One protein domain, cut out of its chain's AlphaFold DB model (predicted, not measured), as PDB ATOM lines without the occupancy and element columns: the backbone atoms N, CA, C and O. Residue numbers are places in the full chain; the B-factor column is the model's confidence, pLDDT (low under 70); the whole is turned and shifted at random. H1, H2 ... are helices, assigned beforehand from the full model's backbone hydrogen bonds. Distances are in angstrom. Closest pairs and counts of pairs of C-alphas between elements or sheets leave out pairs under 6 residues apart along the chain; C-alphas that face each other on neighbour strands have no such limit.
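What this domain is: This is residues 2 to 40 and 121 to 284 of the 286 residues of an uncharacterized protein of Exiguobacterium sp. RIT341 (UniProt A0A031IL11). Five helices, H2, H10, H8, H6 and H4, stand side by side in an arch, and H11, running the opposite way, fills its open side between H2 and H4. Five more cover the outside at steep tilts, each packed on an inner helix: H1 on H2, H9 on H10, H7 on H8, H5 on H6 and H3 on H4. The printed part has 203 residues with eleven named helices, H1 to H11 in order, and no named strand; the class is all helix. It is compact, with a radius of gyration of the C-alphas of 16.8 A, and rounded, spanning 46 by 37 by 28 A.

Where its parts are: The longest helix, H7, residues 192 to 208, measures 24.2 A from C-alpha 192 at (18.298, -2.034, 22.292) to C-alpha 208 at (33.992, 14.096, 13.393). After it come H8, residues 215 to 221; H9, residues 229 to 244, 22.6 A; H10, residues 250 to 264, 21.8 A; and H11, residues 269 to 282, 20.1 A, ending with C-alpha 282 at (23.034, 23.248, 34.814). Before it come H1, residues 2 to 12; H2, residues 22 to 33; H3, residues 123 to 132; H4, residues 138 to 151, 20.4 A; H5, residues 158 to 169; and H6, residues 177 to 188.

How they stand to each other: H7 touches H8 with residues 198 to 202 alone, closest at the C-alphas of Ile 199 and Leu 221, 5.6 A, at a steep tilt of 56 degrees. H6 and H7 only just touch, with 3 pairs of C-alphas within 8 A, and only at the corner, closest at Leu 186 and Ala 192, 5.4 A. H8 touches H6, closest C-alphas Thr 182 and Pro 219, 4.5 A, and H10, Leu 217 and Leu 255, 6.4 A. H2, H10 and H11 form a bundle, helices side by side; Phe 27 and Ala 279 are the closest C-alphas of H2 and H11, 5.9 A. H11 also touches H4, closest C-alphas Thr 147 and Val 270, 5.7 A, at a shallow tilt of 21 degrees, opposite ways. H2 and H4 are apart. Every O i to N i+4 pair is within hydrogen-bond range in H1, H3, H5, H6, H7, H9 and H11; the figures are 7 of 8 in H2, 9 of 10 in H4, 10 of 11 in H10 and 1 of 3 in H8, where 3 of 4 O i to N i+3 pairs are within range.

The domain as a whole: The C-alphas farthest apart are those of Pro 14 and Thr 157, 48.1 A. Residues 41 to 120 are not printed, and C-alphas 40 and 121 are 31.8 A apart across this cut. Of the links printed whole, none is long. Residues 17 to 19, 246 to 247 and 267 have pLDDT under 70.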
ATOM      1  N   TYR A   2      10.897  25.055  17.015       93.31
ATOM      2  CA  TYR A   2      11.776  26.192  17.392       93.31
ATOM      3  C   TYR A   2      11.084  27.577  17.427       93.31
ATOM      4  O   TYR A   2      11.442  28.405  18.255       93.31
ATOM      5  N   GLY A   3      10.088  27.837  16.567       94.31
ATOM      6  CA  GLY A   3       9.281  29.071  16.638       94.31
ATOM      7  C   GLY A   3       8.518  29.179  17.963       94.31
ATOM      8  O   GLY A   3       8.758  30.099  18.731       94.31
ATOM      9  N   GLN A   4       7.734  28.150  18.282       94.25
ATOM     10  CA  GLN A   4       7.033  27.994  19.562       94.25
ATOM     11  C   GLN A   4       7.964  28.041  20.784       94.25
ATOM     12  O   GLN A   4       7.593  28.586  21.815       94.25
ATOM     13  N   PHE A   5       9.193  27.519  20.681       95.44
ATOM     14  CA  PHE A   5      10.209  27.694  21.726       95.44
ATOM     15  C   PHE A   5      10.508  29.169  21.990       95.44
ATOM     16  O   PHE A   5      10.605  29.571  23.147       95.44
ATOM     17  N   CYS A   6      10.645  29.970  20.932       94.62
ATOM     18  CA  CYS A   6      10.877  31.404  21.067       94.62
ATOM     19  C   CYS A   6       9.649  32.114  21.646       94.62
ATOM     20  O   CYS A   6       9.813  32.914  22.553       94.62
ATOM     21  N   GLU A   7       8.442  31.770  21.191       95.62
ATOM     22  CA  GLU A   7       7.186  32.323  21.722       95.62
ATOM     23  C   GLU A   7       7.041  32.030  23.222       95.62
ATOM     24  O   GLU A   7       6.935  32.951  24.027       95.62
ATOM     25  N   ASN A   8       7.175  30.763  23.627       95.62
ATOM     26  CA  ASN A   8       7.147  30.365  25.037       95.62
ATOM     27  C   ASN A   8       8.260  31.035  25.856       95.62
ATOM     28  O   ASN A   8       8.069  31.328  27.040       95.62
ATOM     29  N   TYR A   9       9.438  31.259  25.267       93.88
ATOM     30  CA  TYR A   9      10.521  31.979  25.932       93.88
ATOM     31  C   TYR A   9      10.137  33.437  26.166       93.88
ATOM     32  O   TYR A   9      10.196  33.883  27.309       93.88
ATOM     33  N   ASP A  10       9.679  34.145  25.137       93.12
ATOM     34  CA  ASP A  10       9.317  35.560  25.217       93.12
ATOM     35  C   ASP A  10       8.126  35.798  26.163       93.12
ATOM     36  O   ASP A  10       8.149  36.741  26.955       93.12
ATOM     37  N   GLU A  11       7.123  34.914  26.155       93.62
ATOM     38  CA  GLU A  11       5.943  35.003  27.027       93.62
ATOM     39  C   GLU A  11       6.257  34.692  28.495       93.62
ATOM     40  O   GLU A  11       5.759  35.358  29.407       93.62
ATOM     41  N   SER A  12       7.094  33.681  28.754       93.12
ATOM     42  CA  SER A  12       7.424  33.285  30.129       93.12
ATOM     43  C   SER A  12       8.498  34.159  30.772       93.12
ATOM     44  O   SER A  12       8.529  34.286  32.001       93.12
ATOM     45  N   TYR A  13       9.365  34.791  29.974       91.06
ATOM     46  CA  TYR A  13      10.469  35.611  30.462       91.06
ATOM     47  C   TYR A  13      10.051  36.712  31.454       91.06
ATOM     48  O   TYR A  13      10.623  36.734  32.543       91.06
ATOM     49  N   PRO A  14       9.060  37.588  31.172       90.19
ATOM     50  CA  PRO A  14       8.656  38.641  32.109       90.19
ATOM     51  C   PRO A  14       7.956  38.108  33.370       90.19
ATOM     52  O   PRO A  14       7.906  38.797  34.390       90.19
ATOM     53  N   VAL A  15       7.406  36.891  33.320       88.88
ATOM     54  CA  VAL A  15       6.670  36.276  34.437       88.88
ATOM     55  C   VAL A  15       7.617  35.607  35.437       88.88
ATOM     56  O   VAL A  15       7.394  35.618  36.657       88.88
ATOM     57  N   LEU A  16       8.702  35.021  34.934       85.75
ATOM     58  CA  LEU A  16       9.789  34.475  35.731       85.75
ATOM     59  C   LEU A  16      10.676  35.637  36.220       85.75
ATOM     60  O   LEU A  16      11.403  36.249  35.452       85.75
ATOM     61  N   ARG A  17      10.586  35.988  37.508       67.00
ATOM     62  CA  ARG A  17      11.334  37.108  38.127       67.00
ATOM     63  C   ARG A  17      12.855  37.045  37.865       67.00
ATOM     64  O   ARG A  17      13.400  35.957  37.732       67.00
ATOM     65  N   GLU A  18      13.541  38.189  37.976       57.72
ATOM     66  CA  GLU A  18      14.988  38.431  37.722       57.72
ATOM     67  C   GLU A  18      16.013  37.520  38.450       57.72
ATOM     68  O   GLU A  18      17.218  37.649  38.250       57.72
ATOM     69  N   GLU A  19      15.591  36.585  39.307       55.94
ATOM     70  CA  GLU A  19      16.498  35.746  40.105       55.94
ATOM     71  C   GLU A  19      16.962  34.452  39.393       55.94
ATOM     72  O   GLU A  19      17.819  33.733  39.930       55.94
ATOM     73  N   SER A  20      16.429  34.146  38.201       72.19
ATOM     74  CA  SER A  20      16.794  32.980  37.378       72.19
ATOM     75  C   SER A  20      17.825  33.299  36.287       72.19
ATOM     76  O   SER A  20      17.827  34.373  35.699       72.19
ATOM     77  N   SER A  21      18.722  32.348  35.997       85.56
ATOM     78  CA  SER A  21      19.658  32.472  34.870       85.56
ATOM     79  C   SER A  21      18.921  32.344  33.538       85.56
ATOM     80  O   SER A  21      17.928  31.626  33.455       85.56
ATOM     81  N   HIS A  22      19.434  32.949  32.468       87.31
ATOM     82  CA  HIS A  22      18.845  32.791  31.135       87.31
ATOM     83  C   HIS A  22      18.653  31.323  30.721       87.31
ATOM     84  O   HIS A  22      17.609  30.980  30.174       87.31
ATOM     85  N   ASP A  23      19.600  30.438  31.043       90.25
ATOM     86  CA  ASP A  23      19.453  29.007  30.758       90.25
ATOM     87  C   ASP A  23      18.271  28.378  31.510       90.25
ATOM     88  O   ASP A  23      17.585  27.524  30.957       90.25
ATOM     89  N   PHE A  24      17.948  28.846  32.720       91.81
ATOM     90  CA  PHE A  24      16.729  28.423  33.413       91.81
ATOM     91  C   PHE A  24      15.464  28.842  32.655       91.81
ATOM     92  O   PHE A  24      14.563  28.022  32.495       91.81
ATOM     93  N   HIS A  25      15.401  30.082  32.160       91.94
ATOM     94  CA  HIS A  25      14.268  30.543  31.346       91.94
ATOM     95  C   HIS A  25      14.127  29.711  30.067       91.94
ATOM     96  O   HIS A  25      13.021  29.315  29.706       91.94
ATOM     97  N   ARG A  26      15.248  29.376  29.418       92.75
ATOM     98  CA  ARG A  26      15.264  28.511  28.233       92.75
ATOM     99  C   ARG A  26      14.753  27.109  28.556       92.75
ATOM    100  O   ARG A  26      13.888  26.608  27.849       92.75
ATOM    101  N   PHE A  27      15.210  26.493  29.647       94.38
ATOM    102  CA  PHE A  27      14.690  25.194  30.077       94.38
ATOM    103  C   PHE A  27      13.194  25.237  30.406       94.38
ATOM    104  O   PHE A  27      12.463  24.339  29.999       94.38
ATOM    105  N   PHE A  28      12.725  26.290  31.079       94.69
ATOM    106  CA  PHE A  28      11.306  26.465  31.387       94.69
ATOM    107  C   PHE A  28      10.451  26.592  30.121       94.69
ATOM    108  O   PHE A  28       9.462  25.877  29.978       94.69
ATOM    109  N   ALA A  29      10.845  27.449  29.179       95.06
ATOM    110  CA  ALA A  29      10.159  27.600  27.897       95.06
ATOM    111  C   ALA A  29      10.168  26.296  27.087       95.06
ATOM    112  O   ALA A  29       9.174  25.914  26.458       95.06
ATOM    113  N   LEU A  30      11.289  25.574  27.137       95.50
ATOM    114  CA  LEU A  30      11.419  24.285  26.485       95.50
ATOM    115  C   LEU A  30      10.471  23.245  27.094       95.50
ATOM    116  O   LEU A  30       9.921  22.467  26.324       95.50
ATOM    117  N   SER A  31      10.200  23.262  28.407       94.75
ATOM    118  CA  SER A  31       9.240  22.342  29.043       94.75
ATOM    119  C   SER A  31       7.854  22.409  28.401       94.75
ATOM    120  O   SER A  31       7.291  21.360  28.106       94.75
ATOM    121  N   TYR A  32       7.325  23.604  28.126       95.00
ATOM    122  CA  TYR A  32       6.047  23.761  27.416       95.00
ATOM    123  C   TYR A  32       6.164  23.352  25.950       95.00
ATOM    124  O   TYR A  32       5.336  22.606  25.431       95.00
ATOM    125  N   THR A  33       7.250  23.771  25.303       95.06
ATOM    126  CA  THR A  33       7.460  23.523  23.875       95.06
ATOM    127  C   THR A  33       7.559  22.040  23.547       95.06
ATOM    128  O   THR A  33       6.998  21.601  22.549       95.06
ATOM    129  N   ILE A  34       8.254  21.242  24.365       93.75
ATOM    130  CA  ILE A  34       8.353  19.801  24.110       93.75
ATOM    131  C   ILE A  34       7.021  19.080  24.310       93.75
ATOM    132  O   ILE A  34       6.924  17.965  23.840       93.75
ATOM    133  N   HIS A  35       6.027  19.684  24.968       91.25
ATOM    134  CA  HIS A  35       4.666  19.147  25.103       91.25
ATOM    135  C   HIS A  35       3.686  19.789  24.109       91.25
ATOM    136  O   HIS A  35       2.479  19.660  24.282       91.25
ATOM    137  N   ASP A  36       4.191  20.526  23.114       91.56
ATOM    138  CA  ASP A  36       3.381  21.286  22.155       91.56
ATOM    139  C   ASP A  36       2.306  22.162  22.829       91.56
ATOM    140  O   ASP A  36       1.163  22.265  22.393       91.56
ATOM    141  N   THR A  37       2.667  22.762  23.964       91.81
ATOM    142  CA  THR A  37       1.767  23.570  24.791       91.81
ATOM    143  C   THR A  37       2.263  25.014  24.827       91.81
ATOM    144  O   THR A  37       3.471  25.270  24.785       91.81
ATOM    145  N   VAL A  38       1.330  25.964  24.887       93.00
ATOM    146  CA  VAL A  38       1.617  27.396  25.066       93.00
ATOM    147  C   VAL A  38       1.592  27.732  26.554       93.00
ATOM    148  O   VAL A  38       0.801  27.174  27.315       93.00
ATOM    149  N   PHE A  39       2.474  28.622  26.990       94.50
ATOM    150  CA  PHE A  39       2.551  29.032  28.383       94.50
ATOM    151  C   PHE A  39       1.293  29.794  28.847       94.50
ATOM    152  O   PHE A  39       0.960  30.865  28.349       94.50
ATOM    153  N   GLU A  40       0.625  29.287  29.887       92.69
ATOM    154  CA  GLU A  40      -0.552  29.933  30.477       92.69
ATOM    155  C   GLU A  40      -0.224  30.666  31.789       92.69
ATOM    156  O   GLU A  40      -0.262  30.097  32.890       92.69
ATOM    157  N   ASP A 121       5.323   1.148  41.235       87.75
ATOM    158  CA  ASP A 121       6.320   1.209  42.306       87.75
ATOM    159  C   ASP A 121       7.751   1.029  41.775       87.75
ATOM    160  O   ASP A 121       8.206  -0.072  41.471       87.75
ATOM    161  N   ALA A 122       8.483   2.143  41.686       89.12
ATOM    162  CA  ALA A 122       9.877   2.175  41.243       89.12
ATOM    163  C   ALA A 122      10.897   2.044  42.392       89.12
ATOM    164  O   ALA A 122      12.104   1.995  42.134       89.12
ATOM    165  N   PHE A 123      10.457   2.007  43.660       88.62
ATOM    166  CA  PHE A 123      11.373   1.920  44.802       88.62
ATOM    167  C   PHE A 123      12.271   0.674  44.766       88.62
ATOM    168  O   PHE A 123      13.479   0.851  44.939       88.62
ATOM    169  N   PRO A 124      11.764  -0.545  44.476       90.75
ATOM    170  CA  PRO A 124      12.600  -1.747  44.459       90.75
ATOM    171  C   PRO A 124      13.758  -1.674  43.454       90.75
ATOM    172  O   PRO A 124      14.876  -2.106  43.745       90.75
ATOM    173  N   TYR A 125      13.516  -1.084  42.280       91.62
ATOM    174  CA  TYR A 125      14.546  -0.886  41.261       91.62
ATOM    175  C   TYR A 125      15.602   0.118  41.727       91.62
ATOM    176  O   TYR A 125      16.800  -0.156  41.635       91.62
ATOM    177  N   MET A 126      15.170   1.254  42.281       89.69
ATOM    178  CA  MET A 126      16.078   2.271  42.810       89.69
ATOM    179  C   MET A 126      16.944   1.727  43.953       89.69
ATOM    180  O   MET A 126      18.149   1.976  43.963       89.69
ATOM    181  N   GLU A 127      16.373   0.951  44.878       89.44
ATOM    182  CA  GLU A 127      17.119   0.353  45.990       89.44
ATOM    183  C   GLU A 127      18.200  -0.613  45.494       89.44
ATOM    184  O   GLU A 127      19.342  -0.546  45.953       89.44
ATOM    185  N   ARG A 128      17.885  -1.458  44.503       91.75
ATOM    186  CA  ARG A 128      18.862  -2.372  43.888       91.75
ATOM    187  C   ARG A 128      19.970  -1.637  43.129       91.75
ATOM    188  O   ARG A 128      21.147  -1.970  43.291       91.75
ATOM    189  N   LEU A 129      19.621  -0.610  42.350       90.62
ATOM    190  CA  LEU A 129      20.605   0.234  41.662       90.62
ATOM    191  C   LEU A 129      21.510   0.965  42.666       90.62
ATOM    192  O   LEU A 129      22.721   1.043  42.466       90.62
ATOM    193  N   HIS A 130      20.952   1.466  43.769       88.25
ATOM    194  CA  HIS A 130      21.715   2.177  44.792       88.25
ATOM    195  C   HIS A 130      22.622   1.250  45.611       88.25
ATOM    196  O   HIS A 130      23.745   1.636  45.931       88.25
ATOM    197  N   ALA A 131      22.189   0.019  45.902       88.50
ATOM    198  CA  ALA A 131      22.982  -0.962  46.647       88.50
ATOM    199  C   ALA A 131      24.317  -1.290  45.955       88.50
ATOM    200  O   ALA A 131      25.349  -1.422  46.608       88.50
ATOM    201  N   THR A 132      24.309  -1.370  44.626       86.88
ATOM    202  CA  THR A 132      25.503  -1.639  43.806       86.88
ATOM    203  C   THR A 132      26.274  -0.364  43.444       86.88
ATOM    204  O   THR A 132      27.441  -0.416  43.044       86.88
ATOM    205  N   ARG A 133      25.641   0.810  43.579       87.94
ATOM    206  CA  ARG A 133      26.177   2.109  43.146       87.94
ATOM    207  C   ARG A 133      25.864   3.208  44.176       87.94
ATOM    208  O   ARG A 133      25.146   4.166  43.878       87.94
ATOM    209  N   PRO A 134      26.446   3.131  45.387       83.94
ATOM    210  CA  PRO A 134      26.071   3.999  46.511       83.94
ATOM    211  C   PRO A 134      26.392   5.489  46.301       83.94
ATOM    212  O   PRO A 134      25.865   6.344  47.005       83.94
ATOM    213  N   HIS A 135      27.246   5.818  45.331       81.00
ATOM    214  CA  HIS A 135      27.615   7.190  44.970       81.00
ATOM    215  C   HIS A 135      26.575   7.879  44.068       81.00
ATOM    216  O   HIS A 135      26.637   9.094  43.890       81.00
ATOM    217  N   LEU A 136      25.623   7.138  43.487       81.12
ATOM    218  CA  LEU A 136      24.620   7.716  42.597       81.12
ATOM    219  C   LEU A 136      23.563   8.521  43.343       81.12
ATOM    220  O   LEU A 136      23.175   8.216  44.473       81.12
ATOM    221  N   ASN A 137      22.998   9.500  42.637       83.38
ATOM    222  CA  ASN A 137      21.831  10.220  43.116       83.38
ATOM    223  C   ASN A 137      20.571   9.350  42.982       83.38
ATOM    224  O   ASN A 137      19.929   9.327  41.931       83.38
ATOM    225  N   ALA A 138      20.205   8.671  44.070       83.06
ATOM    226  CA  ALA A 138      19.030   7.804  44.157       83.06
ATOM    227  C   ALA A 138      17.726   8.482  43.697       83.06
ATOM    228  O   ALA A 138      16.886   7.840  43.073       83.06
ATOM    229  N   ALA A 139      17.567   9.788  43.940       82.88
ATOM    230  CA  ALA A 139      16.374  10.517  43.518       82.88
ATOM    231  C   ALA A 139      16.305  10.686  41.994       82.88
ATOM    232  O   ALA A 139      15.223  10.546  41.431       82.88
ATOM    233  N   LYS A 140      17.439  10.929  41.314       87.62
ATOM    234  CA  LYS A 140      17.466  10.947  39.840       87.62
ATOM    235  C   LYS A 140      17.085   9.582  39.276       87.62
ATOM    236  O   LYS A 140      16.257   9.514  38.375       87.62
ATOM    237  N   GLN A 141      17.667   8.517  39.834       88.81
ATOM    238  CA  GLN A 141      17.407   7.155  39.369       88.81
ATOM    239  C   GLN A 141      15.935   6.789  39.563       88.81
ATOM    240  O   GLN A 141      15.298   6.388  38.604       88.81
ATOM    241  N   TYR A 142      15.360   7.060  40.740       89.69
ATOM    242  CA  TYR A 142      13.931   6.852  40.989       89.69
ATOM    243  C   TYR A 142      13.042   7.540  39.949       89.69
ATOM    244  O   TYR A 142      12.179   6.895  39.367       89.69
ATOM    245  N   VAL A 143      13.260   8.840  39.712       89.50
ATOM    246  CA  VAL A 143      12.435   9.638  38.791       89.50
ATOM    247  C   VAL A 143      12.543   9.091  37.365       89.50
ATOM    248  O   VAL A 143      11.531   8.983  36.677       89.50
ATOM    249  N   VAL A 144      13.734   8.681  36.922       91.94
ATOM    250  CA  VAL A 144      13.912   8.065  35.597       91.94
ATOM    251  C   VAL A 144      13.254   6.690  35.527       91.94
ATOM    252  O   VAL A 144      12.438   6.471  34.635       91.94
ATOM    253  N   THR A 145      13.551   5.780  36.460       92.25
ATOM    254  CA  THR A 145      12.979   4.426  36.446       92.25
ATOM    255  C   THR A 145      11.458   4.463  36.518       92.25
ATOM    256  O   THR A 145      10.791   3.724  35.798       92.25
ATOM    257  N   SER A 146      10.889   5.343  37.347       90.81
ATOM    258  CA  SER A 146       9.440   5.469  37.435       90.81
ATOM    259  C   SER A 146       8.828   5.977  36.143       90.81
ATOM    260  O   SER A 146       7.831   5.434  35.692       90.81
ATOM    261  N   THR A 147       9.467   6.959  35.506       91.25
ATOM    262  CA  THR A 147       9.000   7.472  34.217       91.25
ATOM    263  C   THR A 147       9.066   6.400  33.121       91.25
ATOM    264  O   THR A 147       8.214   6.382  32.240       91.25
ATOM    265  N   LEU A 148      10.048   5.491  33.162       93.25
ATOM    266  CA  LEU A 148      10.125   4.363  32.225       93.25
ATOM    267  C   LEU A 148       8.987   3.355  32.452       93.25
ATOM    268  O   LEU A 148       8.375   2.907  31.484       93.25
ATOM    269  N   LEU A 149       8.663   3.053  33.716       90.94
ATOM    270  CA  LEU A 149       7.549   2.169  34.090       90.94
ATOM    271  C   LEU A 149       6.178   2.703  33.649       90.94
ATOM    272  O   LEU A 149       5.278   1.910  33.389       90.94
ATOM    273  N   GLU A 150       6.010   4.024  33.554       87.75
ATOM    274  CA  GLU A 150       4.774   4.641  33.044       87.75
ATOM    275  C   GLU A 150       4.546   4.378  31.556       87.75
ATOM    276  O   GLU A 150       3.407   4.377  31.096       87.75
ATOM    277  N   GLN A 151       5.618   4.189  30.782       83.19
ATOM    278  CA  GLN A 151       5.490   3.979  29.345       83.19
ATOM    279  C   GLN A 151       5.078   2.543  29.061       83.19
ATOM    280  O   GLN A 151       4.042   2.312  28.440       83.19
ATOM    281  N   HIS A 152       5.878   1.589  29.539       82.56
ATOM    282  CA  HIS A 152       5.680   0.161  29.325       82.56
ATOM    283  C   HIS A 152       6.186  -0.642  30.532       82.56
ATOM    284  O   HIS A 152       7.101  -0.191  31.229       82.56
ATOM    285  N   PRO A 153       5.653  -1.858  30.761       86.38
ATOM    286  CA  PRO A 153       6.239  -2.783  31.721       86.38
ATOM    287  C   PRO A 153       7.717  -3.027  31.405       86.38
ATOM    288  O   PRO A 153       8.075  -3.349  30.270       86.38
ATOM    289  N   LEU A 154       8.574  -2.874  32.414       91.06
ATOM    290  CA  LEU A 154       9.990  -3.197  32.280       91.06
ATOM    291  C   LEU A 154      10.169  -4.721  32.177       91.06
ATOM    292  O   LEU A 154       9.442  -5.458  32.843       91.06
ATOM    293  N   PRO A 155      11.139  -5.210  31.385       91.50
ATOM    294  CA  PRO A 155      11.418  -6.641  31.302       91.50
ATOM    295  C   PRO A 155      11.891  -7.189  32.655       91.50
ATOM    296  O   PRO A 155      12.565  -6.486  33.408       91.50
ATOM    297  N   ASP A 156      11.631  -8.465  32.939       91.88
ATOM    298  CA  ASP A 156      12.086  -9.108  34.188       91.88
ATOM    299  C   ASP A 156      13.617  -9.038  34.355       91.88
ATOM    300  O   ASP A 156      14.135  -8.875  35.459       91.88
ATOM    301  N   THR A 157      14.340  -9.064  33.232       93.81
ATOM    302  CA  THR A 157      15.803  -8.931  33.143       93.81
ATOM    303  C   THR A 157      16.286  -7.476  33.122       93.81
ATOM    304  O   THR A 157      17.454  -7.218  32.839       93.81
ATOM    305  N   PHE A 158      15.424  -6.490  33.408       95.69
ATOM    306  CA  PHE A 158      15.749  -5.062  33.287       95.69
ATOM    307  C   PHE A 158      17.046  -4.678  33.997       95.69
ATOM    308  O   PHE A 158      17.893  -4.029  33.396       95.69
ATOM    309  N   LEU A 159      17.236  -5.094  35.252       95.56
ATOM    310  CA  LEU A 159      18.433  -4.726  36.016       95.56
ATOM    311  C   LEU A 159      19.712  -5.368  35.454       95.56
ATOM    312  O   LEU A 159      20.736  -4.698  35.379       95.56
ATOM    313  N   GLU A 160      19.640  -6.613  34.985       96.12
ATOM    314  CA  GLU A 160      20.765  -7.302  34.330       96.12
ATOM    315  C   GLU A 160      21.125  -6.623  33.000       96.12
ATOM    316  O   GLU A 160      22.298  -6.421  32.669       96.12
ATOM    317  N   ARG A 161      20.104  -6.189  32.250       96.75
ATOM    318  CA  ARG A 161      20.278  -5.380  31.041       96.75
ATOM    319  C   ARG A 161      20.909  -4.026  31.363       96.75
ATOM    320  O   ARG A 161      21.783  -3.594  30.618       96.75
ATOM    321  N   VAL A 162      20.515  -3.367  32.458       96.88
ATOM    322  CA  VAL A 162      21.141  -2.108  32.908       96.88
ATOM    323  C   VAL A 162      22.627  -2.312  33.177       96.88
ATOM    324  O   VAL A 162      23.428  -1.516  32.693       96.88
ATOM    325  N   ASP A 163      23.001  -3.369  33.898       96.31
ATOM    326  CA  ASP A 163      24.406  -3.676  34.182       96.31
ATOM    327  C   ASP A 163      25.200  -3.877  32.876       96.31
ATOM    328  O   ASP A 163      26.249  -3.260  32.684       96.31
ATOM    329  N   THR A 164      24.637  -4.640  31.932       97.00
ATOM    330  CA  THR A 164      25.239  -4.903  30.613       97.00
ATOM    331  C   THR A 164      25.446  -3.619  29.801       97.00
ATOM    332  O   THR A 164      26.524  -3.382  29.250       97.00
ATOM    333  N   PHE A 165      24.428  -2.755  29.718       97.81
ATOM    334  CA  PHE A 165      24.539  -1.504  28.964       97.81
ATOM    335  C   PHE A 165      25.435  -0.478  29.650       97.81
ATOM    336  O   PHE A 165      26.090   0.298  28.960       97.81
ATOM    337  N   GLU A 166      25.500  -0.459  30.982       96.25
ATOM    338  CA  GLU A 166      26.436   0.416  31.686       96.25
ATOM    339  C   GLU A 166      27.891   0.017  31.411       96.25
ATOM    340  O   GLU A 166      28.723   0.898  31.188       96.25
ATOM    341  N   GLU A 167      28.198  -1.284  31.392       96.81
ATOM    342  CA  GLU A 167      29.530  -1.785  31.040       96.81
ATOM    343  C   GLU A 167      29.901  -1.412  29.601       96.81
ATOM    344  O   GLU A 167      30.975  -0.859  29.362       96.81
ATOM    345  N   TRP A 168      28.977  -1.591  28.654       97.62
ATOM    346  CA  TRP A 168      29.173  -1.128  27.280       97.62
ATOM    347  C   TRP A 168      29.381   0.396  27.192       97.62
ATOM    348  O   TRP A 168      30.239   0.852  26.439       97.62
ATOM    349  N   LEU A 169      28.648   1.202  27.967       97.19
ATOM    350  CA  LEU A 169      28.812   2.662  27.996       97.19
ATOM    351  C   LEU A 169      30.121   3.112  28.659       97.19
ATOM    352  O   LEU A 169      30.547   4.247  28.436       97.19
ATOM    353  N   ALA A 170      30.778   2.265  29.457       96.44
ATOM    354  CA  ALA A 170      32.010   2.619  30.161       96.44
ATOM    355  C   ALA A 170      33.179   2.944  29.216       96.44
ATOM    356  O   ALA A 170      34.107   3.640  29.617       96.44
ATOM    357  N   GLN A 171      33.116   2.499  27.957       94.88
ATOM    358  CA  GLN A 171      34.091   2.870  26.927       94.88
ATOM    359  C   GLN A 171      33.926   4.321  26.424       94.88
ATOM    360  O   GLN A 171      34.816   4.844  25.760       94.88
ATOM    361  N   TYR A 172      32.791   4.966  26.722       93.50
ATOM    362  CA  TYR A 172      32.432   6.300  26.224       93.50
ATOM    363  C   TYR A 172      32.180   7.331  27.327       93.50
ATOM    364  O   TYR A 172      32.258   8.527  27.059       93.50
ATOM    365  N   MET A 173      31.816   6.883  28.531       94.12
ATOM    366  CA  MET A 173      31.383   7.735  29.638       94.12
ATOM    367  C   MET A 173      32.029   7.317  30.956       94.12
ATOM    368  O   MET A 173      32.106   6.127  31.296       94.12
ATOM    369  N   GLU A 174      32.386   8.314  31.763       91.69
ATOM    370  CA  GLU A 174      32.795   8.097  33.146       91.69
ATOM    371  C   GLU A 174      31.646   7.539  34.005       91.69
ATOM    372  O   GLU A 174      30.493   7.410  33.584       91.69
ATOM    373  N   ARG A 175      31.958   7.167  35.250       89.88
ATOM    374  CA  ARG A 175      30.985   6.620  36.204       89.88
ATOM    375  C   ARG A 175      30.080   7.720  36.772       89.88
ATOM    376  O   ARG A 175      30.218   8.116  37.927       89.88
ATOM    377  N   THR A 176      29.150   8.197  35.948       90.88
ATOM    378  CA  THR A 176      28.198   9.272  36.268       90.88
ATOM    379  C   THR A 176      26.757   8.768  36.379       90.88
ATOM    380  O   THR A 176      26.437   7.624  36.045       90.88
ATOM    381  N   SER A 177      25.851   9.612  36.893       90.88
ATOM    382  CA  SER A 177      24.423   9.253  36.966       90.88
ATOM    383  C   SER A 177      23.807   9.143  35.575       90.88
ATOM    384  O   SER A 177      22.916   8.327  35.364       90.88
ATOM    385  N   GLU A 178      24.308   9.939  34.641       94.19
ATOM    386  CA  GLU A 178      23.879  10.060  33.257       94.19
ATOM    387  C   GLU A 178      24.212   8.783  32.478       94.19
ATOM    388  O   GLU A 178      23.378   8.311  31.703       94.19
ATOM    389  N   ARG A 179      25.354   8.140  32.769       95.38
ATOM    390  CA  ARG A 179      25.680   6.809  32.238       95.38
ATOM    391  C   ARG A 179      24.633   5.765  32.632       95.38
ATOM    392  O   ARG A 179      24.134   5.030  31.787       95.38
ATOM    393  N   VAL A 180      24.244   5.741  33.905       95.38
ATOM    394  CA  VAL A 180      23.254   4.781  34.429       95.38
ATOM    395  C   VAL A 180      21.841   5.093  33.936       95.38
ATOM    396  O   VAL A 180      21.052   4.186  33.685       95.38
ATOM    397  N   ILE A 181      21.507   6.369  33.751       95.88
ATOM    398  CA  ILE A 181      20.246   6.794  33.126       95.88
ATOM    399  C   ILE A 181      20.191   6.328  31.666       95.88
ATOM    400  O   ILE A 181      19.190   5.752  31.248       95.88
ATOM    401  N   THR A 182      21.278   6.504  30.912       96.75
ATOM    402  CA  THR A 182      21.386   6.023  29.525       96.75
ATOM    403  C   THR A 182      21.228   4.500  29.463       96.75
ATOM    404  O   THR A 182      20.454   3.994  28.653       96.75
ATOM    405  N   ALA A 183      21.881   3.767  30.373       96.94
ATOM    406  CA  ALA A 183      21.747   2.315  30.480       96.94
ATOM    407  C   ALA A 183      20.305   1.868  30.786       96.94
ATOM    408  O   ALA A 183      19.829   0.907  30.189       96.94
ATOM    409  N   GLN A 184      19.580   2.575  31.660       96.69
ATOM    410  CA  GLN A 184      18.159   2.301  31.931       96.69
ATOM    411  C   GLN A 184      17.267   2.527  30.716       96.69
ATOM    412  O   GLN A 184      16.382   1.714  30.462       96.69
ATOM    413  N   ILE A 185      17.506   3.592  29.948       95.69
ATOM    414  CA  ILE A 185      16.750   3.859  28.718       95.69
ATOM    415  C   ILE A 185      16.969   2.721  27.709       95.69
ATOM    416  O   ILE A 185      16.004   2.178  27.178       95.69
ATOM    417  N   LEU A 186      18.220   2.288  27.510       96.00
ATOM    418  CA  LEU A 186      18.551   1.155  26.634       96.00
ATOM    419  C   LEU A 186      17.969  -0.175  27.138       96.00
ATOM    420  O   LEU A 186      17.457  -0.975  26.354       96.00
ATOM    421  N   ALA A 187      18.007  -0.413  28.450       96.25
ATOM    422  CA  ALA A 187      17.453  -1.612  29.074       96.25
ATOM    423  C   ALA A 187      15.923  -1.692  28.974       96.25
ATOM    424  O   ALA A 187      15.378  -2.791  28.897       96.25
ATOM    425  N   ALA A 188      15.236  -0.549  28.957       94.50
ATOM    426  CA  ALA A 188      13.793  -0.479  28.758       94.50
ATOM    427  C   ALA A 188      13.388  -0.593  27.277       94.50
ATOM    428  O   ALA A 188      12.258  -0.976  26.982       94.50
ATOM    429  N   HIS A 189      14.287  -0.273  26.340       91.56
ATOM    430  CA  HIS A 189      13.952  -0.247  24.919       91.56
ATOM    431  C   HIS A 189      13.762  -1.669  24.343       91.56
ATOM    432  O   HIS A 189      14.587  -2.551  24.620       91.56
ATOM    433  N   PRO A 190      12.720  -1.920  23.521       87.19
ATOM    434  CA  PRO A 190      12.492  -3.232  22.905       87.19
ATOM    435  C   PRO A 190      13.626  -3.668  21.971       87.19
ATOM    436  O   PRO A 190      14.086  -4.802  22.044       87.19
ATOM    437  N   ASP A 191      14.109  -2.748  21.135       89.25
ATOM    438  CA  ASP A 191      15.238  -2.961  20.225       89.25
ATOM    439  C   ASP A 191      16.450  -2.167  20.715       89.25
ATOM    440  O   ASP A 191      16.673  -1.018  20.327       89.25
ATOM    441  N   ALA A 192      17.167  -2.725  21.687       88.94
ATOM    442  CA  ALA A 192      18.298  -2.034  22.292       88.94
ATOM    443  C   ALA A 192      19.538  -2.016  21.387       88.94
ATOM    444  O   ALA A 192      20.301  -1.057  21.443       88.94
ATOM    445  N   SER A 193      19.716  -3.022  20.523       90.56
ATOM    446  CA  SER A 193      20.843  -3.076  19.585       90.56
ATOM    447  C   SER A 193      20.775  -1.943  18.565       90.56
ATOM    448  O   SER A 193      21.756  -1.215  18.414       90.56
ATOM    449  N   ALA A 194      19.608  -1.698  17.956       90.50
ATOM    450  CA  ALA A 194      19.450  -0.560  17.051       90.50
ATOM    451  C   ALA A 194      19.699   0.786  17.758       90.50
ATOM    452  O   ALA A 194      20.247   1.713  17.161       90.50
ATOM    453  N   GLN A 195      19.334   0.902  19.041       91.69
ATOM    454  CA  GLN A 195      19.619   2.112  19.819       91.69
ATOM    455  C   GLN A 195      21.106   2.274  20.150       91.69
ATOM    456  O   GLN A 195      21.622   3.389  20.087       91.69
ATOM    457  N   GLN A 196      21.826   1.189  20.444       94.94
ATOM    458  CA  GLN A 196      23.280   1.236  20.623       94.94
ATOM    459  C   GLN A 196      23.989   1.699  19.348       94.94
ATOM    460  O   GLN A 196      24.799   2.623  19.410       94.94
ATOM    461  N   GLU A 197      23.652   1.109  18.197       93.38
ATOM    462  CA  GLU A 197      24.204   1.507  16.894       93.38
ATOM    463  C   GLU A 197      23.949   2.991  16.614       93.38
ATOM    464  O   GLU A 197      24.837   3.718  16.165       93.38
ATOM    465  N   ARG A 198      22.751   3.475  16.952       91.88
ATOM    466  CA  ARG A 198      22.370   4.877  16.775       91.88
ATOM    467  C   ARG A 198      23.144   5.825  17.686       91.88
ATOM    468  O   ARG A 198      23.567   6.882  17.220       91.88
ATOM    469  N   ILE A 199      23.361   5.460  18.951       94.81
ATOM    470  CA  ILE A 199      24.222   6.231  19.859       94.81
ATOM    471  C   ILE A 199      25.632   6.325  19.274       94.81
ATOM    472  O   ILE A 199      26.175   7.425  19.202       94.81
ATOM    473  N   VAL A 200      26.209   5.206  18.824       95.38
ATOM    474  CA  VAL A 200      27.550   5.190  18.213       95.38
ATOM    475  C   VAL A 200      27.596   6.119  17.005       95.38
ATOM    476  O   VAL A 200      28.454   6.996  16.947       95.38
ATOM    477  N   ALA A 201      26.631   6.009  16.093       94.56
ATOM    478  CA  ALA A 201      26.598   6.817  14.882       94.56
ATOM    479  C   ALA A 201      26.475   8.328  15.176       94.56
ATOM    480  O   ALA A 201      27.191   9.138  14.579       94.56
ATOM    481  N   TRP A 202      25.628   8.724  16.136       95.19
ATOM    482  CA  TRP A 202      25.547  10.116  16.589       95.19
ATOM    483  C   TRP A 202      26.847  10.594  17.236       95.19
ATOM    484  O   TRP A 202      27.304  11.693  16.920       95.19
ATOM    485  N   ARG A 203      27.465   9.785  18.105       95.31
ATOM    486  CA  ARG A 203      28.739  10.136  18.749       95.31
ATOM    487  C   ARG A 203      29.844  10.332  17.721       95.31
ATOM    488  O   ARG A 203      30.476  11.382  17.719       95.31
ATOM    489  N   GLU A 204      30.014   9.393  16.796       95.19
ATOM    490  CA  GLU A 204      31.010   9.509  15.732       95.19
ATOM    491  C   GLU A 204      30.783  10.742  14.852       95.19
ATOM    492  O   GLU A 204      31.741  11.334  14.356       95.19
ATOM    493  N   LEU A 205      29.526  11.121  14.597       94.31
ATOM    494  CA  LEU A 205      29.221  12.341  13.854       94.31
ATOM    495  C   LEU A 205      29.633  13.588  14.643       94.31
ATOM    496  O   LEU A 205      30.234  14.487  14.060       94.31
ATOM    497  N   LEU A 206      29.313  13.650  15.938       94.69
ATOM    498  CA  LEU A 206      29.678  14.772  16.808       94.69
ATOM    499  C   LEU A 206      31.204  14.892  16.940       94.69
ATOM    500  O   LEU A 206      31.743  15.982  16.757       94.69
ATOM    501  N   GLU A 207      31.902  13.773  17.140       94.56
ATOM    502  CA  GLU A 207      33.367  13.701  17.207       94.56
ATOM    503  C   GLU A 207      34.015  14.148  15.886       94.56
ATOM    504  O   GLU A 207      34.887  15.014  15.891       94.56
ATOM    505  N   ARG A 208      33.529  13.661  14.732       95.50
ATOM    506  CA  ARG A 208      33.992  14.096  13.393       95.50
ATOM    507  C   ARG A 208      33.789  15.586  13.122       95.50
ATOM    508  O   ARG A 208      34.375  16.129  12.187       95.50
ATOM    509  N   ARG A 209      32.904  16.233  13.878       92.62
ATOM    510  CA  ARG A 209      32.584  17.661  13.787       92.62
ATOM    511  C   ARG A 209      33.215  18.473  14.917       92.62
ATOM    512  O   ARG A 209      32.885  19.648  15.035       92.62
ATOM    513  N   GLU A 210      34.095  17.857  15.708       92.69
ATOM    514  CA  GLU A 210      34.811  18.480  16.828       92.69
ATOM    515  C   GLU A 210      33.865  19.070  17.889       92.69
ATOM    516  O   GLU A 210      34.152  20.086  18.522       92.69
ATOM    517  N   ILE A 211      32.707  18.435  18.086       92.88
ATOM    518  CA  ILE A 211      31.724  18.842  19.091       92.88
ATOM    519  C   ILE A 211      31.952  18.051  20.372       92.88
ATOM    520  O   ILE A 211      32.013  16.821  20.357       92.88
ATOM    521  N   ILE A 212      32.029  18.768  21.493       92.12
ATOM    522  CA  ILE A 212      32.112  18.169  22.827       92.12
ATOM    523  C   ILE A 212      30.829  17.375  23.097       92.12
ATOM    524  O   ILE A 212      29.723  17.893  22.965       92.12
ATOM    525  N   ILE A 213      30.975  16.115  23.507       93.31
ATOM    526  CA  ILE A 213      29.852  15.268  23.917       93.31
ATOM    527  C   ILE A 213      29.744  15.335  25.438       93.31
ATOM    528  O   ILE A 213      30.465  14.642  26.151       93.31
ATOM    529  N   TRP A 214      28.851  16.182  25.947       94.25
ATOM    530  CA  TRP A 214      28.543  16.217  27.378       94.25
ATOM    531  C   TRP A 214      27.736  14.986  27.795       94.25
ATOM    532  O   TRP A 214      26.829  14.563  27.079       94.25
ATOM    533  N   ASP A 215      27.985  14.471  28.999       93.75
ATOM    534  CA  ASP A 215      27.294  13.293  29.543       93.75
ATOM    535  C   ASP A 215      25.762  13.387  29.476       93.75
ATOM    536  O   ASP A 215      25.083  12.399  29.201       93.75
ATOM    537  N   ARG A 216      25.200  14.587  29.671       94.25
ATOM    538  CA  ARG A 216      23.746  14.832  29.631       94.25
ATOM    539  C   ARG A 216      23.132  14.660  28.246       94.25
ATOM    540  O   ARG A 216      21.918  14.505  28.141       94.25
ATOM    541  N   LEU A 217      23.947  14.670  27.194       95.06
ATOM    542  CA  LEU A 217      23.488  14.420  25.837       95.06
ATOM    543  C   LEU A 217      23.222  12.927  25.596       95.06
ATOM    544  O   LEU A 217      22.315  12.581  24.844       95.06
ATOM    545  N   MET A 218      23.958  12.040  26.269       95.50
ATOM    546  CA  MET A 218      23.901  10.590  26.045       95.50
ATOM    547  C   MET A 218      22.506   9.981  26.282       95.50
ATOM    548  O   MET A 218      22.030   9.263  25.397       95.50
ATOM    549  N   PRO A 219      21.776  10.324  27.364       95.44
ATOM    550  CA  PRO A 219      20.385   9.905  27.522       95.44
ATOM    551  C   PRO A 219      19.460  10.356  26.385       95.44
ATOM    552  O   PRO A 219      18.528   9.637  26.041       95.44
ATOM    553  N   LEU A 220      19.697  11.533  25.789       95.38
ATOM    554  CA  LEU A 220      18.889  12.023  24.666       95.38
ATOM    555  C   LEU A 220      19.186  11.243  23.390       95.38
ATOM    556  O   LEU A 220      18.253  10.896  22.673       95.38
ATOM    557  N   LEU A 221      20.459  10.922  23.137       94.50
ATOM    558  CA  LEU A 221      20.842  10.080  22.002       94.50
ATOM    559  C   LEU A 221      20.189   8.695  22.087       94.50
ATOM    560  O   LEU A 221      19.729   8.188  21.070       94.50
ATOM    561  N   ALA A 222      20.074   8.132  23.294       93.50
ATOM    562  CA  ALA A 222      19.393   6.857  23.530       93.50
ATOM    563  C   ALA A 222      17.874   6.893  23.272       93.50
ATOM    564  O   ALA A 222      17.260   5.841  23.109       93.50
ATOM    565  N   LEU A 223      17.262   8.083  23.245       92.62
ATOM    566  CA  LEU A 223      15.841   8.266  22.937       92.62
ATOM    567  C   LEU A 223      15.573   8.589  21.464       92.62
ATOM    568  O   LEU A 223      14.418   8.538  21.041       92.62
ATOM    569  N   LEU A 224      16.590   8.963  20.680       91.06
ATOM    570  CA  LEU A 224      16.374   9.370  19.293       91.06
ATOM    571  C   LEU A 224      15.886   8.177  18.464       91.06
ATOM    572  O   LEU A 224      16.477   7.104  18.548       91.06
ATOM    573  N   PRO A 225      14.839   8.337  17.636       85.56
ATOM    574  CA  PRO A 225      14.295   7.246  16.829       85.56
ATOM    575  C   PRO A 225      15.046   7.039  15.508       85.56
ATOM    576  O   PRO A 225      14.917   5.985  14.890       85.56
ATOM    577  N   SER A 226      15.830   8.024  15.065       84.88
ATOM    578  CA  SER A 226      16.589   7.976  13.814       84.88
ATOM    579  C   SER A 226      17.877   8.798  13.888       84.88
ATOM    580  O   SER A 226      18.159   9.514  14.856       84.88
ATOM    581  N   MET A 227      18.683   8.666  12.836       84.81
ATOM    582  CA  MET A 227      19.822   9.530  12.550       84.81
ATOM    583  C   MET A 227      19.834   9.842  11.051       84.81
ATOM    584  O   MET A 227      20.606   9.277  10.279       84.81
ATOM    585  N   GLU A 228      18.944  10.729  10.616       87.56
ATOM    586  CA  GLU A 228      18.907  11.161   9.223       87.56
ATOM    587  C   GLU A 228      19.719  12.441   9.006       87.56
ATOM    588  O   GLU A 228      19.926  13.262   9.902       87.56
ATOM    589  N   ARG A 229      20.140  12.684   7.758       85.31
ATOM    590  CA  ARG A 229      20.820  13.939   7.394       85.31
ATOM    591  C   ARG A 229      19.982  15.172   7.754       85.31
ATOM    592  O   ARG A 229      20.544  16.207   8.115       85.31
ATOM    593  N   VAL A 230      18.656  15.078   7.634       88.62
ATOM    594  CA  VAL A 230      17.737  16.166   7.989       88.62
ATOM    595  C   VAL A 230      17.747  16.463   9.491       88.62
ATOM    596  O   VAL A 230      17.647  17.631   9.866       88.62
ATOM    597  N   ASP A 231      17.955  15.450  10.334       91.06
ATOM    598  CA  ASP A 231      18.022  15.591  11.791       91.06
ATOM    599  C   ASP A 231      19.269  16.371  12.198       91.06
ATOM    600  O   ASP A 231      19.190  17.332  12.963       91.06
ATOM    601  N   TRP A 232      20.415  16.037  11.597       92.75
ATOM    602  CA  TRP A 232      21.651  16.794  11.783       92.75
ATOM    603  C   TRP A 232      21.500  18.263  11.372       92.75
ATOM    604  O   TRP A 232      21.839  19.159  12.143       92.75
ATOM    605  N   ILE A 233      20.953  18.523  10.176       93.06
ATOM    606  CA  ILE A 233      20.717  19.891   9.682       93.06
ATOM    607  C   ILE A 233      19.787  20.660  10.627       93.06
ATOM    608  O   ILE A 233      19.951  21.863  10.825       93.06
ATOM    609  N   TYR A 234      18.783  19.987  11.183       93.75
ATOM    610  CA  TYR A 234      17.859  20.592  12.128       93.75
ATOM    611  C   TYR A 234      18.560  20.987  13.432       93.75
ATOM    612  O   TYR A 234      18.421  22.131  13.869       93.75
ATOM    613  N   VAL A 235      19.342  20.072  14.013       94.75
ATOM    614  CA  VAL A 235      20.086  20.311  15.256       94.75
ATOM    615  C   VAL A 235      21.059  21.477  15.086       94.75
ATOM    616  O   VAL A 235      20.997  22.430  15.862       94.75
ATOM    617  N   THR A 236      21.896  21.468  14.045       94.62
ATOM    618  CA  THR A 236      22.885  22.540  13.839       94.62
ATOM    619  C   THR A 236      22.238  23.896  13.615       94.62
ATOM    620  O   THR A 236      22.668  24.876  14.209       94.62
ATOM    621  N   ARG A 237      21.139  23.962  12.852       95.12
ATOM    622  CA  ARG A 237      20.396  25.217  12.659       95.12
ATOM    623  C   ARG A 237      19.890  25.811  13.969       95.12
ATOM    624  O   ARG A 237      19.854  27.032  14.093       95.12
ATOM    625  N   ILE A 238      19.459  24.982  14.918       94.75
ATOM    626  CA  ILE A 238      19.031  25.467  16.236       94.75
ATOM    627  C   ILE A 238      20.240  25.938  17.037       94.75
ATOM    628  O   ILE A 238      20.207  27.050  17.561       94.75
ATOM    629  N   VAL A 239      21.309  25.141  17.088       94.44
ATOM    630  CA  VAL A 239      22.541  25.504  17.800       94.44
ATOM    631  C   VAL A 239      23.100  26.830  17.286       94.44
ATOM    632  O   VAL A 239      23.388  27.713  18.088       94.44
ATOM    633  N   ASP A 240      23.178  27.022  15.969       93.25
ATOM    634  CA  ASP A 240      23.689  28.250  15.353       93.25
ATOM    635  C   ASP A 240      22.824  29.469  15.695       93.25
ATOM    636  O   ASP A 240      23.346  30.545  15.994       93.25
ATOM    637  N   ARG A 241      21.494  29.309  15.712       92.56
ATOM    638  CA  ARG A 241      20.570  30.379  16.119       92.56
ATOM    639  C   ARG A 241      20.722  30.737  17.593       92.56
ATOM    640  O   ARG A 241      20.731  31.918  17.932       92.56
ATOM    641  N   GLU A 242      20.868  29.742  18.461       91.06
ATOM    642  CA  GLU A 242      21.069  29.972  19.892       91.06
ATOM    643  C   GLU A 242      22.452  30.581  20.183       91.06
ATOM    644  O   GLU A 242      22.556  31.486  21.012       91.06
ATOM    645  N   ARG A 243      23.496  30.184  19.443       89.69
ATOM    646  CA  ARG A 243      24.828  30.811  19.499       89.69
ATOM    647  C   ARG A 243      24.797  32.263  19.035       89.69
ATOM    648  O   ARG A 243      25.380  33.115  19.696       89.69
ATOM    649  N   ALA A 244      24.068  32.578  17.963       85.19
ATOM    650  CA  ALA A 244      23.935  33.949  17.464       85.19
ATOM    651  C   ALA A 244      23.268  34.904  18.474       85.19
ATOM    652  O   ALA A 244      23.500  36.111  18.431       85.19
ATOM    653  N   ARG A 245      22.480  34.374  19.422       78.94
ATOM    654  CA  ARG A 245      21.896  35.133  20.546       78.94
ATOM    655  C   ARG A 245      22.904  35.429  21.678       78.94
ATOM    656  O   ARG A 245      22.601  36.197  22.587       78.94
ATOM    657  N   ASN A 246      24.120  34.882  21.570       55.84
ATOM    658  CA  ASN A 246      25.398  35.346  22.124       55.84
ATOM    659  C   ASN A 246      25.509  35.555  23.649       55.84
ATOM    660  O   ASN A 246      26.127  36.525  24.080       55.84
ATOM    661  N   ARG A 247      24.947  34.657  24.477       61.28
ATOM    662  CA  ARG A 247      24.987  34.777  25.957       61.28
ATOM    663  C   ARG A 247      24.897  33.468  26.762       61.28
ATOM    664  O   ARG A 247      24.759  33.542  27.982       61.28
ATOM    665  N   PHE A 248      24.941  32.290  26.135       72.25
ATOM    666  CA  PHE A 248      24.485  31.050  26.787       72.25
ATOM    667  C   PHE A 248      25.471  29.886  26.710       72.25
ATOM    668  O   PHE A 248      26.314  29.837  25.815       72.25
ATOM    669  N   SER A 249      25.342  28.947  27.652       85.31
ATOM    670  CA  SER A 249      26.162  27.735  27.708       85.31
ATOM    671  C   SER A 249      26.048  26.927  26.411       85.31
ATOM    672  O   SER A 249      24.938  26.646  25.947       85.31
ATOM    673  N   ASP A 250      27.192  26.530  25.840       90.19
ATOM    674  CA  ASP A 250      27.204  25.720  24.618       90.19
ATOM    675  C   ASP A 250      26.524  24.368  24.846       90.19
ATOM    676  O   ASP A 250      25.698  23.961  24.034       90.19
ATOM    677  N   GLU A 251      26.750  23.743  26.009       92.94
ATOM    678  CA  GLU A 251      26.055  22.516  26.416       92.94
ATOM    679  C   GLU A 251      24.532  22.689  26.339       92.94
ATOM    680  O   GLU A 251      23.827  21.852  25.777       92.94
ATOM    681  N   VAL A 252      24.009  23.812  26.844       93.31
ATOM    682  CA  VAL A 252      22.565  24.081  26.840       93.31
ATOM    683  C   VAL A 252      22.046  24.277  25.415       93.31
ATOM    684  O   VAL A 252      20.959  23.797  25.103       93.31
ATOM    685  N   ASN A 253      22.812  24.912  24.521       94.31
ATOM    686  CA  ASN A 253      22.421  25.060  23.113       94.31
ATOM    687  C   ASN A 253      22.197  23.694  22.449       94.31
ATOM    688  O   ASN A 253      21.182  23.486  21.780       94.31
ATOM    689  N   TRP A 254      23.119  22.756  22.677       95.62
ATOM    690  CA  TRP A 254      23.012  21.395  22.160       95.62
ATOM    691  C   TRP A 254      21.851  20.632  22.794       95.62
ATOM    692  O   TRP A 254      21.045  20.049  22.068       95.62
ATOM    693  N   LEU A 255      21.698  20.685  24.120       95.88
ATOM    694  CA  LEU A 255      20.582  20.025  24.805       95.88
ATOM    695  C   LEU A 255      19.226  20.515  24.287       95.88
ATOM    696  O   LEU A 255      18.353  19.698  23.998       95.88
ATOM    697  N   ILE A 256      19.052  21.826  24.096       95.31
ATOM    698  CA  ILE A 256      17.816  22.381  23.532       95.31
ATOM    699  C   ILE A 256      17.570  21.851  22.123       95.31
ATOM    700  O   ILE A 256      16.462  21.409  21.822       95.31
ATOM    701  N   ALA A 257      18.589  21.857  21.263       95.69
ATOM    702  CA  ALA A 257      18.458  21.371  19.898       95.69
ATOM    703  C   ALA A 257      18.036  19.894  19.847       95.69
ATOM    704  O   ALA A 257      17.120  19.542  19.099       95.69
ATOM    705  N   PHE A 258      18.634  19.045  20.685       96.19
ATOM    706  CA  PHE A 258      18.301  17.624  20.756       96.19
ATOM    707  C   PHE A 258      16.932  17.353  21.385       96.19
ATOM    708  O   PHE A 258      16.184  16.522  20.874       96.19
ATOM    709  N   HIS A 259      16.534  18.092  22.421       96.44
ATOM    710  CA  HIS A 259      15.166  18.017  22.937       96.44
ATOM    711  C   HIS A 259      14.136  18.461  21.890       96.44
ATOM    712  O   HIS A 259      13.103  17.816  21.724       96.44
ATOM    713  N   LEU A 260      14.405  19.526  21.138       95.44
ATOM    714  CA  LEU A 260      13.512  19.963  20.067       95.44
ATOM    715  C   LEU A 260      13.476  18.979  18.892       95.44
ATOM    716  O   LEU A 260      12.473  18.947  18.182       95.44
ATOM    717  N   LEU A 261      14.546  18.210  18.658       94.69
ATOM    718  CA  LEU A 261      14.560  17.129  17.673       94.69
ATOM    719  C   LEU A 261      13.701  15.956  18.152       94.69
ATOM    720  O   LEU A 261      12.826  15.508  17.415       94.69
ATOM    721  N   LEU A 262      13.897  15.509  19.396       93.75
ATOM    722  CA  LEU A 262      13.100  14.446  20.012       93.75
ATOM    723  C   LEU A 262      11.606  14.769  19.974       93.75
ATOM    724  O   LEU A 262      10.813  13.953  19.516       93.75
ATOM    725  N   ALA A 263      11.237  15.998  20.339       92.12
ATOM    726  CA  ALA A 263       9.838  16.412  20.379       92.12
ATOM    727  C   ALA A 263       9.147  16.368  18.999       92.12
ATOM    728  O   ALA A 263       7.933  16.208  18.937       92.12
ATOM    729  N   LYS A 264       9.893  16.441  17.881       86.88
ATOM    730  CA  LYS A 264       9.314  16.259  16.533       86.88
ATOM    731  C   LYS A 264       8.835  14.834  16.267       86.88
ATOM    732  O   LYS A 264       8.004  14.645  15.386       86.88
ATOM    733  N   SER A 265       9.388  13.854  16.973       80.19
ATOM    734  CA  SER A 265       9.108  12.434  16.741       80.19
ATOM    735  C   SER A 265       8.056  11.866  17.694       80.19
ATOM    736  O   SER A 265       7.762  10.675  17.643       80.19
ATOM    737  N   GLY A 266       7.489  12.711  18.557       76.00
ATOM    738  CA  GLY A 266       6.582  12.311  19.625       76.00
ATOM    739  C   GLY A 266       7.206  12.536  20.998       76.00
ATOM    740  O   GLY A 266       8.376  12.243  21.241       76.00
ATOM    741  N   VAL A 267       6.406  13.093  21.902       67.12
ATOM    742  CA  VAL A 267       6.840  13.454  23.252       67.12
ATOM    743  C   VAL A 267       6.851  12.214  24.126       67.12
ATOM    744  O   VAL A 267       5.856  11.498  24.217       67.12
ATOM    745  N   THR A 268       7.956  11.995  24.831       79.56
ATOM    746  CA  THR A 268       7.999  11.004  25.907       79.56
ATOM    747  C   THR A 268       8.059  11.700  27.258       79.56
ATOM    748  O   THR A 268       8.777  12.686  27.438       79.56
ATOM    749  N   ARG A 269       7.357  11.154  28.257       86.44
ATOM    750  CA  ARG A 269       7.532  11.579  29.655       86.44
ATOM    751  C   ARG A 269       9.004  11.486  30.077       86.44
ATOM    752  O   ARG A 269       9.484  12.351  30.804       86.44
ATOM    753  N   VAL A 270       9.750  10.505  29.555       91.25
ATOM    754  CA  VAL A 270      11.194  10.347  29.811       91.25
ATOM    755  C   VAL A 270      11.974  11.565  29.324       91.25
ATOM    756  O   VAL A 270      12.764  12.112  30.088       91.25
ATOM    757  N   GLN A 271      11.717  12.062  28.110       93.19
ATOM    758  CA  GLN A 271      12.333  13.294  27.611       93.19
ATOM    759  C   GLN A 271      12.052  14.489  28.534       93.19
ATOM    760  O   GLN A 271      12.972  15.251  28.837       93.19
ATOM    761  N   ALA A 272      10.807  14.653  28.994       91.62
ATOM    762  CA  ALA A 272      10.440  15.718  29.927       91.62
ATOM    763  C   ALA A 272      11.180  15.592  31.268       91.62
ATOM    764  O   ALA A 272      11.661  16.586  31.815       91.62
ATOM    765  N   THR A 273      11.325  14.367  31.773       92.44
ATOM    766  CA  THR A 273      12.110  14.065  32.973       92.44
ATOM    767  C   THR A 273      13.597  14.382  32.778       92.44
ATOM    768  O   THR A 273      14.207  14.996  33.652       92.44
ATOM    769  N   LEU A 274      14.195  14.036  31.634       94.44
ATOM    770  CA  LEU A 274      15.596  14.356  31.333       94.44
ATOM    771  C   LEU A 274      15.833  15.868  31.245       94.44
ATOM    772  O   LEU A 274      16.804  16.367  31.817       94.44
ATOM    773  N   LEU A 275      14.917  16.594  30.596       94.88
ATOM    774  CA  LEU A 275      14.956  18.053  30.500       94.88
ATOM    775  C   LEU A 275      14.975  18.692  31.891       94.88
ATOM    776  O   LEU A 275      15.793  19.563  32.182       94.88
ATOM    777  N   LEU A 276      14.083  18.222  32.762       92.62
ATOM    778  CA  LEU A 276      14.001  18.666  34.141       92.62
ATOM    779  C   LEU A 276      15.312  18.421  34.894       92.62
ATOM    780  O   LEU A 276      15.818  19.331  35.547       92.62
ATOM    781  N   LEU A 277      15.871  17.212  34.814       91.81
ATOM    782  CA  LEU A 277      17.118  16.871  35.504       91.81
ATOM    783  C   LEU A 277      18.289  17.739  35.021       91.81
ATOM    784  O   LEU A 277      19.020  18.289  35.850       91.81
ATOM    785  N   ALA A 278      18.405  17.952  33.707       92.88
ATOM    786  CA  ALA A 278      19.396  18.854  33.128       92.88
ATOM    787  C   ALA A 278      19.217  20.295  33.633       92.88
ATOM    788  O   ALA A 278      20.185  20.920  34.071       92.88
ATOM    789  N   ALA A 279      17.979  20.796  33.671       92.44
ATOM    790  CA  ALA A 279      17.672  22.119  34.201       92.44
ATOM    791  C   ALA A 279      18.052  22.241  35.682       92.44
ATOM    792  O   ALA A 279      18.620  23.253  36.103       92.44
ATOM    793  N   LEU A 280      17.783  21.206  36.486       89.75
ATOM    794  CA  LEU A 280      18.142  21.186  37.900       89.75
ATOM    795  C   LEU A 280      19.645  21.248  38.117       89.75
ATOM    796  O   LEU A 280      20.045  21.847  39.106       89.75
ATOM    797  N   GLU A 281      20.467  20.666  37.249       89.31
ATOM    798  CA  GLU A 281      21.926  20.651  37.386       89.31
ATOM    799  C   GLU A 281      22.609  21.879  36.810       89.31
ATOM    800  O   GLU A 281      23.378  22.529  37.513       89.31
ATOM    801  N   LEU A 282      22.311  22.214  35.557       90.12
ATOM    802  CA  LEU A 282      23.034  23.248  34.814       90.12
ATOM    803  C   LEU A 282      22.709  24.657  35.291       90.12
ATOM    804  O   LEU A 282      23.446  25.599  35.025       90.12
ATOM    805  N   THR A 283      21.619  24.808  36.037       86.88
ATOM    806  CA  THR A 283      21.251  26.099  36.608       86.88
ATOM    807  C   THR A 283      21.654  26.218  38.075       86.88
ATOM    808  O   THR A 283      21.372  27.259  38.676       86.88
ATOM    809  N   LYS A 284      22.274  25.192  38.707       81.56
ATOM    810  CA  LYS A 284      22.815  25.255  40.093       81.56
ATOM    811  C   LYS A 284      23.708  26.480  40.235       81.56
ATOM    812  O   LYS A 284      24.688  26.614  39.519       81.56
TER     813      LYS A 284